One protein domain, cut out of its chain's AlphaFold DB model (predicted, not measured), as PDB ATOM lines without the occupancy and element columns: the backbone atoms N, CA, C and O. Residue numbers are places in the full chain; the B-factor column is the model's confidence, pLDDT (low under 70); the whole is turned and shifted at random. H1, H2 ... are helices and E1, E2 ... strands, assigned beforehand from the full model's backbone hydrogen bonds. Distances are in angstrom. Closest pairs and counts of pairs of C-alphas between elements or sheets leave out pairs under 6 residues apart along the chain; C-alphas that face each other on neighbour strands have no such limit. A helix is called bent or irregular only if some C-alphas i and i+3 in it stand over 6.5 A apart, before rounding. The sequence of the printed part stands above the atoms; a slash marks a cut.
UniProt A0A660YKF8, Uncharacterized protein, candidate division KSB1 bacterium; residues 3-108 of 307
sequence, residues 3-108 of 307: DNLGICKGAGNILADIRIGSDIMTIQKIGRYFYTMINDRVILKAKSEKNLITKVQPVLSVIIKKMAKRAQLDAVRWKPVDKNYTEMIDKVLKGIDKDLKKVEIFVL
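Overview. This is residues 3 to 108 of the 307 residues of an uncharacterized protein of candidate division KSB1 bacterium (UniProt A0A660YKF8). One strongly twisted sheet of six strands curls round the long helix H1, and a second helix, H2, covers the E1, E5 and E6 part of the same face; the opposite face holds no named helix. H1 and H2 meet at a steep angle, making the second of two layers. The printed part has 106 residues, with two named helices and six named strands in the order E1 E2 E3 E4 H1 E5 H2 E6. The sheet runs E4 E3 E2 E1 E5 E6 and is mixed, and the class is mixed, helices and strands. The whole is compact, with a radius of gyration of the C-alphas of 12.8 A, and spans 36 by 26 by 24 A.

Along the chain. Find C-alpha 13 at (181.224, 132.675, 77.818); there E1 begins, residues 13 to 20, 20.9 A long. E2, residues 23 to 30, is 21.0 A long. Next come E3, residues 33 to 38, and E4, residues 41 to 46. H1, residues 49 to 70, starts at C-alpha 49 at (184.950, 128.368, 64.882) and is 29.2 A long. E5 holds residues 75 to 80. H2, residues 83 to 100, is 24.7 A long. E6, residues 104 to 107, ends at C-alpha 107 at (166.038, 138.004, 66.926).

Arrangement. Start with the meander E1 E2 E3 E4, each strand the antiparallel neighbour and hairpin partner of the one before. Look for N 18 and O 25 at 2.7 A between E1 and E2, N 35 and O 28 at 2.8 A between E3 and E2, and N 43 and O 36 at 2.8 A between E4 and E3. On the other side of E1, E5 is antiparallel to it, with N 19 and O 77 at 2.8 A. E5, H2 and E6 form a strand-helix-strand unit, two parallel neighbour strands with a helix between, and its crossover is right-handed; N 76 and O 104 are 2.8 A apart. H1 is on the sheet; its closest C-alphas to E4 are those of Leu 52 and Ala 46, 5.2 A apart. H2 is on the same face, at a height over the sheet of 8.5 A. H1 and H2 touch, the same way at a steep tilt of 50 degrees, and their closest C-alphas are those of Ser 61 and Ile 96, 4.8 A apart. H1 is only just irregular, with C-alphas 54 and 57 6.52 A apart, and H2 is irregular, with C-alphas 84 and 87 8.0 A apart. The O i to N i+4 pairs within hydrogen-bond range are 15 of 18 in H1 and 12 of 14 in H2.

Size, cuts and confidence. The C-alphas farthest apart are those of Asp 3 and Lys 102, 37.9 A. The printed part has no cut, and the links between named elements are tight. Mean pLDDT of the printed part is 79.3; look for values under 70 at residues 3 to 12, 74 to 75, 79 to 83, 101 to 104 and 108.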
ATOM      1  N   ASP A   3     184.363 118.758  85.727       33.72
ATOM      2  CA  ASP A   3     184.745 119.113  84.345       33.72
ATOM      3  C   ASP A   3     184.642 117.951  83.339       33.72
ATOM      4  O   ASP A   3     184.540 118.175  82.134       33.72
ATOM      5  N   ASN A   4     184.626 116.701  83.818       35.69
ATOM      6  CA  ASN A   4     184.524 115.507  82.970       35.69
ATOM      7  C   ASN A   4     183.073 115.075  82.692       35.69
ATOM      8  O   ASN A   4     182.869 114.083  81.998       35.69
ATOM      9  N   LEU A   5     182.073 115.783  83.231       40.22
ATOM     10  CA  LEU A   5     180.670 115.347  83.225       40.22
ATOM     11  C   LEU A   5     179.725 116.249  82.425       40.22
ATOM     12  O   LEU A   5     178.525 116.018  82.445       40.22
ATOM     13  N   GLY A   6     180.228 117.261  81.713       42.94
ATOM     14  CA  GLY A   6     179.389 118.092  80.837       42.94
ATOM     15  C   GLY A   6     178.415 119.032  81.563       42.94
ATOM     16  O   GLY A   6     177.647 119.722  80.897       42.94
ATOM     17  N   ILE A   7     178.477 119.125  82.897       42.94
ATOM     18  CA  ILE A   7     177.723 120.105  83.687       42.94
ATOM     19  C   ILE A   7     178.448 121.451  83.597       42.94
ATOM     20  O   ILE A   7     179.327 121.761  84.398       42.94
ATOM     21  N   CYS A   8     178.090 122.256  82.600       47.44
ATOM     22  CA  CYS A   8     178.734 123.539  82.316       47.44
ATOM     23  C   CYS A   8     177.977 124.715  82.954       47.44
ATOM     24  O   CYS A   8     177.698 125.712  82.292       47.44
ATOM     25  N   LYS A   9     177.621 124.633  84.244       43.56
ATOM     26  CA  LYS A   9     177.016 125.790  84.923       43.56
ATOM     27  C   LYS A   9     178.091 126.837  85.237       43.56
ATOM     28  O   LYS A   9     178.901 126.650  86.137       43.56
ATOM     29  N   GLY A  10     178.083 127.942  84.487       50.53
ATOM     30  CA  GLY A  10     178.719 129.213  84.867       50.53
ATOM     31  C   GLY A  10     180.203 129.422  84.531       50.53
ATOM     32  O   GLY A  10     180.709 130.505  84.797       50.53
ATOM     33  N   ALA A  11     180.907 128.456  83.930       58.72
ATOM     34  CA  ALA A  11     182.357 128.566  83.676       58.72
ATOM     35  C   ALA A  11     182.747 129.016  82.247       58.72
ATOM     36  O   ALA A  11     183.931 129.052  81.911       58.72
ATOM     37  N   GLY A  12     181.778 129.330  81.384       67.88
ATOM     38  CA  GLY A  12     182.022 129.662  79.978       67.88
ATOM     39  C   GLY A  12     181.290 130.903  79.503       67.88
ATOM     40  O   GLY A  12     180.244 131.267  80.037       67.88
ATOM     41  N   ASN A  13     181.812 131.502  78.441       83.69
ATOM     42  CA  ASN A  13     181.224 132.675  77.818       83.69
ATOM     43  C   ASN A  13     180.046 132.257  76.924       83.69
ATOM     44  O   ASN A  13     180.244 131.548  75.930       83.69
ATOM     45  N   ILE A  14     178.827 132.635  77.314       85.25
ATOM     46  CA  ILE A  14     177.618 132.376  76.525       85.25
ATOM     47  C   ILE A  14     177.666 133.287  75.306       85.25
ATOM     48  O   ILE A  14     177.669 134.507  75.424       85.25
ATOM     49  N   LEU A  15     177.708 132.676  74.129       86.06
ATOM     50  CA  LEU A  15     177.738 133.404  72.869       86.06
ATOM     51  C   LEU A  15     176.320 133.711  72.405       86.06
ATOM     52  O   LEU A  15     176.078 134.783  71.851       86.06
ATOM     53  N   ALA A  16     175.393 132.782  72.653       84.75
ATOM     54  CA  ALA A  16     173.998 132.956  72.307       84.75
ATOM     55  C   ALA A  16     173.044 131.941  72.936       84.75
ATOM     56  O   ALA A  16     173.449 130.818  73.242       84.75
ATOM     57  N   ASP A  17     171.768 132.327  72.987       85.69
ATOM     58  CA  ASP A  17     170.653 131.494  73.433       85.69
ATOM     59  C   ASP A  17     169.523 131.454  72.395       85.69
ATOM     60  O   ASP A  17     169.149 132.472  71.804       85.69
ATOM     61  N   ILE A  18     168.939 130.269  72.233       84.88
ATOM     62  CA  ILE A  18     167.780 129.972  71.395       84.88
ATOM     63  C   ILE A  18     166.684 129.403  72.280       84.88
ATOM     64  O   ILE A  18     166.886 128.381  72.926       84.88
ATOM     65  N   ARG A  19     165.500 130.003  72.285       84.81
ATOM     66  CA  ARG A  19     164.338 129.459  72.985       84.81
ATOM     67  C   ARG A  19     163.414 128.750  72.004       84.81
ATOM     68  O   ARG A  19     162.932 129.368  71.053       84.81
ATOM     69  N   ILE A  20     163.143 127.477  72.283       83.19
ATOM     70  CA  ILE A  20     162.260 126.609  71.503       83.19
ATOM     71  C   ILE A  20     161.284 125.951  72.480       83.19
ATOM     72  O   ILE A  20     161.609 124.977  73.156       83.19
ATOM     73  N   GLY A  21     160.084 126.516  72.598       80.12
ATOM     74  CA  GLY A  21     159.097 126.075  73.585       80.12
ATOM     75  C   GLY A  21     159.599 126.289  75.015       80.12
ATOM     76  O   GLY A  21     159.951 127.414  75.392       80.12
ATOM     77  N   SER A  22     159.626 125.210  75.802       77.94
ATOM     78  CA  SER A  22     160.185 125.188  77.161       77.94
ATOM     79  C   SER A  22     161.711 125.100  77.190       77.94
ATOM     80  O   SER A  22     162.317 125.440  78.206       77.94
ATOM     81  N   ASP A  23     162.331 124.653  76.098       84.06
ATOM     82  CA  ASP A  23     163.761 124.384  76.052       84.06
ATOM     83  C   ASP A  23     164.562 125.621  75.646       84.06
ATOM     84  O   ASP A  23     164.145 126.436  74.814       84.06
ATOM     85  N   ILE A  24     165.756 125.728  76.225       85.50
ATOM     86  CA  ILE A  24     166.759 126.717  75.855       85.50
ATOM     87  C   ILE A  24     167.961 125.975  75.288       85.50
ATOM     88  O   ILE A  24     168.571 125.135  75.950       85.50
ATOM     89  N   MET A  25     168.298 126.294  74.048       88.44
ATOM     90  CA  MET A  25     169.517 125.856  73.407       88.44
ATOM     91  C   MET A  25     170.569 126.955  73.512       88.44
ATOM     92  O   MET A  25     170.323 128.086  73.113       88.44
ATOM     93  N   THR A  26     171.749 126.625  74.013       88.56
ATOM     94  CA  THR A  26     172.810 127.609  74.265       88.56
ATOM     95  C   THR A  26     174.049 127.263  73.458       88.56
ATOM     96  O   THR A  26     174.476 126.106  73.434       88.56
ATOM     97  N   ILE A  27     174.654 128.267  72.823       90.12
ATOM     98  CA  ILE A  27     176.002 128.184  72.256       90.12
ATOM     99  C   ILE A  27     176.960 128.867  73.226       90.12
ATOM    100  O   ILE A  27     176.849 130.065  73.485       90.12
ATOM    101  N   GLN A  28     177.921 128.116  73.754       89.75
ATOM    102  CA  GLN A  28     178.866 128.597  74.761       89.75
ATOM    103  C   GLN A  28     180.303 128.266  74.366       89.75
ATOM    104  O   GLN A  28     180.585 127.194  73.828       89.75
ATOM    105  N   LYS A  29     181.238 129.164  74.676       88.88
ATOM    106  CA  LYS A  29     182.675 128.894  74.598       88.88
ATOM    107  C   LYS A  29     183.221 128.564  75.985       88.88
ATOM    108  O   LYS A  29     183.105 129.372  76.905       88.88
ATOM    109  N   ILE A  30     183.857 127.401  76.117       87.25
ATOM    110  CA  ILE A  30     184.553 126.978  77.342       87.25
ATOM    111  C   ILE A  30     185.975 126.574  76.959       87.25
ATOM    112  O   ILE A  30     186.198 125.630  76.193       87.25
ATOM    113  N   GLY A  31     186.955 127.329  77.457       86.56
ATOM    114  CA  GLY A  31     188.352 127.174  77.063       86.56
ATOM    115  C   GLY A  31     188.534 127.281  75.544       86.56
ATOM    116  O   GLY A  31     188.239 128.309  74.933       86.56
ATOM    117  N   ARG A  32     189.031 126.203  74.924       87.31
ATOM    118  CA  ARG A  32     189.316 126.124  73.476       87.31
ATOM    119  C   ARG A  32     188.164 125.562  72.637       87.31
ATOM    120  O   ARG A  32     188.322 125.408  71.432       87.31
ATOM    121  N   TYR A  33     187.042 125.213  73.256       91.12
ATOM    122  CA  TYR A  33     185.952 124.515  72.586       91.12
ATOM    123  C   TYR A  33     184.673 125.349  72.582       91.12
ATOM    124  O   TYR A  33     184.411 126.132  73.496       91.12
ATOM    125  N   PHE A  34     183.873 125.130  71.547       91.31
ATOM    126  CA  PHE A  34     182.513 125.629  71.421       91.31
ATOM    127  C   PHE A  34     181.557 124.476  71.695       91.31
ATOM    128  O   PHE A  34     181.740 123.376  71.171       91.31
ATOM    129  N   TYR A  35     180.548 124.732  72.508       92.00
ATOM    130  CA  TYR A  35     179.562 123.757  72.931       92.00
ATOM    131  C   TYR A  35     178.186 124.241  72.519       92.00
ATOM    132  O   TYR A  35     177.872 125.420  72.676       92.00
ATOM    133  N   THR A  36     177.375 123.320  72.014       91.94
ATOM    134  CA  THR A  36     175.932 123.521  71.938       91.94
ATOM    135  C   THR A  36     175.288 122.684  73.028       91.94
ATOM    136  O   THR A  36     175.689 121.543  73.279       91.94
ATOM    137  N   MET A  37     174.327 123.271  73.724       91.44
ATOM    138  CA  MET A  37     173.691 122.678  74.892       91.44
ATOM    139  C   MET A  37     172.179 122.780  74.766       91.44
ATOM    140  O   MET A  37     171.699 123.720  74.147       91.44
ATOM    141  N   ILE A  38     171.444 121.852  75.376       88.88
ATOM    142  CA  ILE A  38     169.999 121.961  75.618       88.88
ATOM    143  C   ILE A  38     169.807 121.961  77.131       88.88
ATOM    144  O   ILE A  38     170.232 121.011  77.787       88.88
ATOM    145  N   ASN A  39     169.198 123.011  77.681       83.50
ATOM    146  CA  ASN A  39     168.971 123.195  79.118       83.50
ATOM    147  C   ASN A  39     170.244 122.916  79.943       83.50
ATOM    148  O   ASN A  39     170.245 122.074  80.838       83.50
ATOM    149  N   ASP A  40     171.350 123.570  79.574       82.62
ATOM    150  CA  ASP A  40     172.691 123.410  80.167       82.62
ATOM    151  C   ASP A  40     173.359 122.030  79.978       82.62
ATOM    152  O   ASP A  40     174.393 121.751  80.590       82.62
ATOM    153  N   ARG A  41     172.809 121.148  79.131       87.19
ATOM    154  CA  ARG A  41     173.388 119.826  78.830       87.19
ATOM    155  C   ARG A  41     174.025 119.799  77.454       87.19
ATOM    156  O   ARG A  41     173.339 119.933  76.444       87.19
ATOM    157  N   VAL A  42     175.331 119.553  77.405       90.12
ATOM    158  CA  VAL A  42     176.122 119.507  76.162       90.12
ATOM    159  C   VAL A  42     175.600 118.446  75.198       90.12
ATOM    160  O   VAL A  42     175.577 117.273  75.551       90.12
ATOM    161  N   ILE A  43     175.249 118.831  73.973       93.00
ATOM    162  CA  ILE A  43     174.812 117.916  72.907       93.00
ATOM    163  C   ILE A  43     175.812 117.831  71.752       93.00
ATOM    164  O   ILE A  43     176.035 116.737  71.242       93.00
ATOM    165  N   LEU A  44     176.460 118.933  71.356       94.12
ATOM    166  CA  LEU A  44     177.506 118.940  70.325       94.12
ATOM    167  C   LEU A  44     178.714 119.754  70.793       94.12
ATOM    168  O   LEU A  44     178.618 120.636  71.649       94.12
ATOM    169  N   LYS A  45     179.871 119.449  70.203       92.38
ATOM    170  CA  LYS A  45     181.154 120.067  70.538       92.38
ATOM    171  C   LYS A  45     181.963 120.357  69.278       92.38
ATOM    172  O   LYS A  45     182.191 119.468  68.463       92.38
ATOM    173  N   ALA A  46     182.497 121.569  69.177       92.19
ATOM    174  CA  ALA A  46     183.423 121.995  68.136       92.19
ATOM    175  C   ALA A  46     184.768 122.443  68.726       92.19
ATOM    176  O   ALA A  46     184.836 123.116  69.751       92.19
ATOM    177  N   LYS A  47     185.865 122.077  68.050       91.38
ATOM    178  CA  LYS A  47     187.246 122.440  68.441       91.38
ATOM    179  C   LYS A  47     187.682 123.836  67.982       91.38
ATOM    180  O   LYS A  47     188.738 124.304  68.381       91.38
ATOM    181  N   SER A  48     186.922 124.448  67.082       90.69
ATOM    182  CA  SER A  48     187.239 125.728  66.455       90.69
ATOM    183  C   SER A  48     185.977 126.343  65.862       90.69
ATOM    184  O   SER A  48     184.993 125.637  65.631       90.69
ATOM    185  N   GLU A  49     186.032 127.633  65.551       88.62
ATOM    186  CA  GLU A  49     184.950 128.368  64.882       88.62
ATOM    187  C   GLU A  49     184.611 127.756  63.522       88.62
ATOM    188  O   GLU A  49     183.449 127.518  63.201       88.62
ATOM    189  N   LYS A  50     185.642 127.378  62.752       90.44
ATOM    190  CA  LYS A  50     185.461 126.663  61.484       90.44
ATOM    191  C   LYS A  50     184.664 125.372  61.684       90.44
ATOM    192  O   LYS A  50     183.750 125.107  60.909       90.44
ATOM    193  N   ASN A  51     184.964 124.579  62.716       90.88
ATOM    194  CA  ASN A  51     184.220 123.342  62.987       90.88
ATOM    195  C   ASN A  51     182.798 123.626  63.487       90.88
ATOM    196  O   ASN A  51     181.890 122.862  63.167       90.88
ATOM    197  N   LEU A  52     182.595 124.715  64.234       91.06
ATOM    198  CA  LEU A  52     181.263 125.142  64.653       91.06
ATOM    199  C   LEU A  52     180.382 125.429  63.429       91.06
ATOM    200  O   LEU A  52     179.282 124.901  63.344       91.06
ATOM    201  N   ILE A  53     180.896 126.174  62.449       88.94
ATOM    202  CA  ILE A  53     180.155 126.526  61.228       88.94
ATOM    203  C   ILE A  53     179.999 125.320  60.292       88.94
ATOM    204  O   ILE A  53     178.922 125.058  59.784       88.94
ATOM    205  N   THR A  54     181.072 124.569  60.042       87.94
ATOM    206  CA  THR A  54     181.080 123.552  58.969       87.94
ATOM    207  C   THR A  54     180.630 122.156  59.391       87.94
ATOM    208  O   THR A  54     180.331 121.340  58.523       87.94
ATOM    209  N   LYS A  55     180.618 121.845  60.695       88.94
ATOM    210  CA  LYS A  55     180.214 120.522  61.211       88.94
ATOM    211  C   LYS A  55     179.031 120.590  62.167       88.94
ATOM    212  O   LYS A  55     178.137 119.760  62.079       88.94
ATOM    213  N   VAL A  56     179.034 121.554  63.086       92.19
ATOM    214  CA  VAL A  56     178.024 121.619  64.153       92.19
ATOM    215  C   VAL A  56     176.764 122.357  63.706       92.19
ATOM    216  O   VAL A  56     175.677 121.854  63.959       92.19
ATOM    217  N   GLN A  57     176.879 123.504  63.031       91.81
ATOM    218  CA  GLN A  57     175.725 124.304  62.607       91.81
ATOM    219  C   GLN A  57     174.721 123.524  61.744       91.81
ATOM    220  O   GLN A  57     173.540 123.596  62.072       91.81
ATOM    221  N   PRO A  58     175.129 122.746  60.723       91.12
ATOM    222  CA  PRO A  58     174.168 122.016  59.896       91.12
ATOM    223  C   PRO A  58     173.355 120.991  60.701       91.12
ATOM    224  O   PRO A  58     172.140 120.875  60.558       91.12
ATOM    225  N   VAL A  59     174.009 120.302  61.642       93.81
ATOM    226  CA  VAL A  59     173.336 119.396  62.585       93.81
ATOM    227  C   VAL A  59     172.412 120.175  63.522       93.81
ATOM    228  O   VAL A  59     171.289 119.747  63.783       93.81
ATOM    229  N   LEU A  60     172.862 121.333  64.010       91.94
ATOM    230  CA  LEU A  60     172.089 122.204  64.888       91.94
ATOM    231  C   LEU A  60     170.780 122.660  64.231       91.94
ATOM    232  O   LEU A  60     169.743 122.619  64.889       91.94
ATOM    233  N   SER A  61     170.795 123.001  62.938       89.31
ATOM    234  CA  SER A  61     169.586 123.328  62.171       89.31
ATOM    235  C   SER A  61     168.556 122.200  62.219       89.31
ATOM    236  O   SER A  61     167.374 122.444  62.464       89.31
ATOM    237  N   VAL A  62     168.998 120.949  62.037       90.31
ATOM    238  CA  VAL A  62     168.118 119.768  62.088       90.31
ATOM    239  C   VAL A  62     167.530 119.584  63.488       90.31
ATOM    240  O   VAL A  62     166.327 119.357  63.618       90.31
ATOM    241  N   ILE A  63     168.345 119.736  64.538       92.44
ATOM    242  CA  ILE A  63     167.883 119.658  65.933       92.44
ATOM    243  C   ILE A  63     166.825 120.734  66.206       92.44
ATOM    244  O   ILE A  63     165.739 120.410  66.686       92.44
ATOM    245  N   ILE A  64     167.099 121.995  65.855       89.44
ATOM    246  CA  ILE A  64     166.173 123.122  66.056       89.44
ATOM    247  C   ILE A  64     164.855 122.864  65.327       89.44
ATOM    248  O   ILE A  64     163.788 122.990  65.926       89.44
ATOM    249  N   LYS A  65     164.917 122.428  64.063       87.06
ATOM    250  CA  LYS A  65     163.736 122.087  63.260       87.06
ATOM    251  C   LYS A  65     162.878 121.020  63.931       87.06
ATOM    252  O   LYS A  65     161.655 121.142  63.980       87.06
ATOM    253  N   LYS A  66     163.513 119.965  64.451       87.38
ATOM    254  CA  LYS A  66     162.829 118.866  65.143       87.38
ATOM    255  C   LYS A  66     162.187 119.334  66.446       87.38
ATOM    256  O   LYS A  66     161.024 119.014  66.688       87.38
ATOM    257  N   MET A  67     162.906 120.123  67.243       88.19
ATOM    258  CA  MET A  67     162.383 120.692  68.486       88.19
ATOM    259  C   MET A  67     161.201 121.636  68.224       88.19
ATOM    260  O   MET A  67     160.167 121.497  68.871       88.19
ATOM    261  N   ALA A  68     161.304 122.528  67.233       85.06
ATOM    262  CA  ALA A  68     160.231 123.449  66.857       85.06
ATOM    263  C   ALA A  68     158.980 122.700  66.373       85.06
ATOM    264  O   ALA A  68     157.883 122.961  66.864       85.06
ATOM    265  N   LYS A  69     159.147 121.691  65.503       84.44
ATOM    266  CA  LYS A  69     158.041 120.833  65.042       84.44
ATOM    267  C   LYS A  69     157.352 120.118  66.207       84.44
ATOM    268  O   LYS A  69     156.127 120.064  66.250       84.44
ATOM    269  N   ARG A  70     158.121 119.575  67.158       83.12
ATOM    270  CA  ARG A  70     157.578 118.901  68.351       83.12
ATOM    271  C   ARG A  70     156.811 119.867  69.256       83.12
ATOM    272  O   ARG A  70     155.796 119.479  69.822       83.12
ATOM    273  N   ALA A  71     157.291 121.100  69.374       80.06
ATOM    274  CA  ALA A  71     156.645 122.158  70.139       80.06
ATOM    275  C   ALA A  71     155.481 122.839  69.389       80.06
ATOM    276  O   ALA A  71     154.859 123.728  69.961       80.06
ATOM    277  N   GLN A  72     155.190 122.431  68.144       81.31
ATOM    278  CA  GLN A  72     154.187 123.052  67.266       81.31
ATOM    279  C   GLN A  72     154.409 124.564  67.112       81.31
ATOM    280  O   GLN A  72     153.477 125.360  67.180       81.31
ATOM    281  N   LEU A  73     155.674 124.957  66.959       75.06
ATOM    282  CA  LEU A  73     156.073 126.349  66.816       75.06
ATOM    283  C   LEU A  73     156.402 126.668  65.367       75.06
ATOM    284  O   LEU A  73     157.253 126.016  64.761       75.06
ATOM    285  N   ASP A  74     155.814 127.756  64.884       69.31
ATOM    286  CA  ASP A  74     156.155 128.347  63.589       69.31
ATOM    287  C   ASP A  74     157.339 129.313  63.696       69.31
ATOM    288  O   ASP A  74     157.858 129.781  62.685       69.31
ATOM    289  N   ALA A  75     157.808 129.596  64.918       64.25
ATOM    290  CA  ALA A  75     158.950 130.466  65.118       64.25
ATOM    291  C   ALA A  75     159.770 130.182  66.379       64.25
ATOM    292  O   ALA A  75     159.270 129.732  67.413       64.25
ATOM    293  N   VAL A  76     161.054 130.510  66.291       75.62
ATOM    294  CA  VAL A  76     162.073 130.299  67.316       75.62
ATOM    295  C   VAL A  76     162.694 131.639  67.689       75.62
ATOM    296  O   VAL A  76     162.983 132.469  66.830       75.62
ATOM    297  N   ARG A  77     162.895 131.876  68.987       74.19
ATOM    298  CA  ARG A  77     163.424 133.154  69.483       74.19
ATOM    299  C   ARG A  77     164.904 133.032  69.787       74.19
ATOM    300  O   ARG A  77     165.312 132.105  70.478       74.19
ATOM    301  N   TRP A  78     165.690 133.991  69.336       76.12
ATOM    302  CA  TRP A  78     167.141 133.958  69.433       76.12
ATOM    303  C   TRP A  78     167.700 135.239  70.053       76.12
ATOM    304  O   TRP A  78     167.186 136.320  69.784       76.12
ATOM    305  N   LYS A  79     168.796 135.151  70.814       69.62
ATOM    306  CA  LYS A  79     169.561 136.322  71.262       69.62
ATOM    307  C   LYS A  79     171.078 136.096  71.154       69.62
ATOM    308  O   LYS A  79     171.587 135.188  71.813       69.62
ATOM    309  N   PRO A  80     171.828 136.958  70.437       68.88
ATOM    310  CA  PRO A  80     173.280 137.014  70.567       68.88
ATOM    311  C   PRO A  80     173.645 137.675  71.906       68.88
ATOM    312  O   PRO A  80     173.102 138.720  72.270       68.88
ATOM    313  N   VAL A  81     174.538 137.040  72.663       69.75
ATOM    314  CA  VAL A  81     174.921 137.474  74.017       69.75
ATOM    315  C   VAL A  81     176.295 138.141  74.017       69.75
ATOM    316  O   VAL A  81     176.459 139.168  74.675       69.75
ATOM    317  N   ASP A  82     177.251 137.633  73.234       68.25
ATOM    318  CA  ASP A  82     178.588 138.225  73.123       68.25
ATOM    319  C   ASP A  82     178.776 139.011  71.811       68.25
ATOM    320  O   ASP A  82     178.613 138.485  70.705       68.25
ATOM    321  N   LYS A  83     179.187 140.278  71.950       69.38
ATOM    322  CA  LYS A  83     179.508 141.183  70.838       69.38
ATOM    323  C   LYS A  83     180.789 140.792  70.089       69.38
ATOM    324  O   LYS A  83     180.919 141.077  68.903       69.38
ATOM    325  N   ASN A  84     181.726 140.109  70.748       74.62
ATOM    326  CA  ASN A  84     183.021 139.740  70.163       74.62
ATOM    327  C   ASN A  84     182.930 138.579  69.163       74.62
ATOM    328  O   ASN A  84     183.820 138.412  68.336       74.62
ATOM    329  N   TYR A  85     181.864 137.776  69.228       72.44
ATOM    330  CA  TYR A  85     181.641 136.635  68.330       72.44
ATOM    331  C   TYR A  85     180.427 136.838  67.421       72.44
ATOM    332  O   TYR A  85     179.969 135.883  66.794       72.44
ATOM    333  N   THR A  86     179.901 138.065  67.335       74.00
ATOM    334  CA  THR A  86     178.655 138.356  66.616       74.00
ATOM    335  C   THR A  86     178.718 137.924  65.155       74.00
ATOM    336  O   THR A  86     177.813 137.239  64.712       74.00
ATOM    337  N   GLU A  87     179.808 138.179  64.426       79.50
ATOM    338  CA  GLU A  87     179.897 137.778  63.012       79.50
ATOM    339  C   GLU A  87     179.845 136.250  62.819       79.50
ATOM    340  O   GLU A  87     179.157 135.741  61.932       79.50
ATOM    341  N   MET A  88     180.565 135.494  63.656       82.38
ATOM    342  CA  MET A  88     180.554 134.028  63.615       82.38
ATOM    343  C   MET A  88     179.159 133.494  63.941       82.38
ATOM    344  O   MET A  88     178.646 132.602  63.267       82.38
ATOM    345  N   ILE A  89     178.553 134.046  64.985       80.62
ATOM    346  CA  ILE A  89     177.236 133.660  65.458       80.62
ATOM    347  C   ILE A  89     176.157 134.011  64.423       80.62
ATOM    348  O   ILE A  89     175.316 133.169  64.121       80.62
ATOM    349  N   ASP A  90     176.239 135.174  63.782       80.00
ATOM    350  CA  ASP A  90     175.357 135.576  62.686       80.00
ATOM    351  C   ASP A  90     175.484 134.639  61.484       80.00
ATOM    352  O   ASP A  90     174.482 134.313  60.850       80.00
ATOM    353  N   LYS A  91     176.694 134.160  61.165       81.81
ATOM    354  CA  LYS A  91     176.884 133.131  60.126       81.81
ATOM    355  C   LYS A  91     176.204 131.821  60.507       81.81
ATOM    356  O   LYS A  91     175.550 131.223  59.656       81.81
ATOM    357  N   VAL A  92     176.330 131.396  61.767       80.69
ATOM    358  CA  VAL A  92     175.647 130.194  62.266       80.69
ATOM    359  C   VAL A  92     174.132 130.348  62.125       80.69
ATOM    360  O   VAL A  92     173.474 129.456  61.599       80.69
ATOM    361  N   LEU A  93     173.591 131.504  62.508       77.12
ATOM    362  CA  LEU A  93     172.158 131.786  62.437       77.12
ATOM    363  C   LEU A  93     171.623 131.868  61.027       77.12
ATOM    364  O   LEU A  93     170.598 131.266  60.739       77.12
ATOM    365  N   LYS A  94     172.319 132.584  60.144       79.81
ATOM    366  CA  LYS A  94     171.948 132.659  58.730       79.81
ATOM    367  C   LYS A  94     171.969 131.280  58.078       79.81
ATOM    368  O   LYS A  94     171.176 131.035  57.177       79.81
ATOM    369  N   GLY A  95     172.870 130.394  58.509       78.75
ATOM    370  CA  GLY A  95     172.859 128.987  58.107       78.75
ATOM    371  C   GLY A  95     171.589 128.280  58.577       78.75
ATOM    372  O   GLY A  95     170.864 127.725  57.762       78.75
ATOM    373  N   ILE A  96     171.276 128.385  59.872       79.25
ATOM    374  CA  ILE A  96     170.074 127.778  60.460       79.25
ATOM    375  C   ILE A  96     168.798 128.285  59.780       79.25
ATOM    376  O   ILE A  96     167.974 127.476  59.371       79.25
ATOM    377  N   ASP A  97     168.643 129.597  59.610       78.50
ATOM    378  CA  ASP A  97     167.455 130.219  59.014       78.50
ATOM    379  C   ASP A  97     167.164 129.672  57.605       78.50
ATOM    380  O   ASP A  97     166.048 129.253  57.290       78.50
ATOM    381  N   LYS A  98     168.214 129.551  56.781       79.38
ATOM    382  CA  LYS A  98     168.124 128.962  55.436       79.38
ATOM    383  C   LYS A  98     167.665 127.505  55.448       79.38
ATOM    384  O   LYS A  98     166.914 127.098  54.560       79.38
ATOM    385  N   ASP A  99     168.104 126.731  56.435       75.50
ATOM    386  CA  ASP A  99     167.786 125.305  56.555       75.50
ATOM    387  C   ASP A  99     166.369 125.068  57.113       75.50
ATOM    388  O   ASP A  99     165.745 124.027  56.857       75.50
ATOM    389  N   LEU A 100     165.837 126.029  57.876       74.75
ATOM    390  CA  LEU A 100     164.556 125.893  58.561       74.75
ATOM    391  C   LEU A 100     163.347 126.031  57.627       74.75
ATOM    392  O   LEU A 100     162.369 125.326  57.881       74.75
ATOM    393  N   LYS A 101     163.415 126.837  56.549       66.06
ATOM    394  CA  LYS A 101     162.427 127.071  55.446       66.06
ATOM    395  C   LYS A 101     160.937 127.297  55.812       66.06
ATOM    396  O   LYS A 101     160.170 127.703  54.947       66.06
ATOM    397  N   LYS A 102     160.506 127.004  57.039       66.00
ATOM    398  CA  LYS A 102     159.128 127.030  57.565       66.00
ATOM    399  C   LYS A 102     159.050 127.464  59.032       66.00
ATOM    400  O   LYS A 102     157.955 127.634  59.541       66.00
ATOM    401  N   VAL A 103     160.189 127.563  59.714       69.19
ATOM    402  CA  VAL A 103     160.273 128.026  61.100       69.19
ATOM    403  C   VAL A 103     161.023 129.347  61.069       69.19
ATOM    404  O   VAL A 103     162.188 129.361  60.677       69.19
ATOM    405  N   GLU A 104     160.361 130.439  61.439       68.19
ATOM    406  CA  GLU A 104     160.950 131.780  61.433       68.19
ATOM    407  C   GLU A 104     161.901 131.978  62.623       68.19
ATOM    408  O   GLU A 104     161.634 131.512  63.734       68.19
ATOM    409  N   ILE A 105     163.011 132.698  62.425       70.50
ATOM    410  CA  ILE A 105     163.912 133.094  63.518       70.50
ATOM    411  C   ILE A 105     163.638 134.544  63.926       70.50
ATOM    412  O   ILE A 105     163.965 135.486  63.208       70.50
ATOM    413  N   PHE A 106     163.120 134.741  65.139       70.19
ATOM    414  CA  PHE A 106     162.949 136.066  65.735       70.19
ATOM    415  C   PHE A 106     164.154 136.444  66.596       70.19
ATOM    416  O   PHE A 106     164.377 135.874  67.667       70.19
ATOM    417  N   VAL A 107     164.907 137.457  66.163       73.88
ATOM    418  CA  VAL A 107     166.038 138.004  66.926       73.88
ATOM    419  C   VAL A 107     165.532 138.966  68.005       73.88
ATOM    420  O   VAL A 107     164.926 139.997  67.722       73.88
ATOM    421  N   LEU A 108     165.801 138.633  69.264       68.38
ATOM    422  CA  LEU A 108     165.422 139.404  70.438       68.38
ATOM    423  C   LEU A 108     166.516 140.398  70.839       68.38
ATOM    424  O   LEU A 108     167.705 140.082  70.850       68.38
TER     425      LEU A 108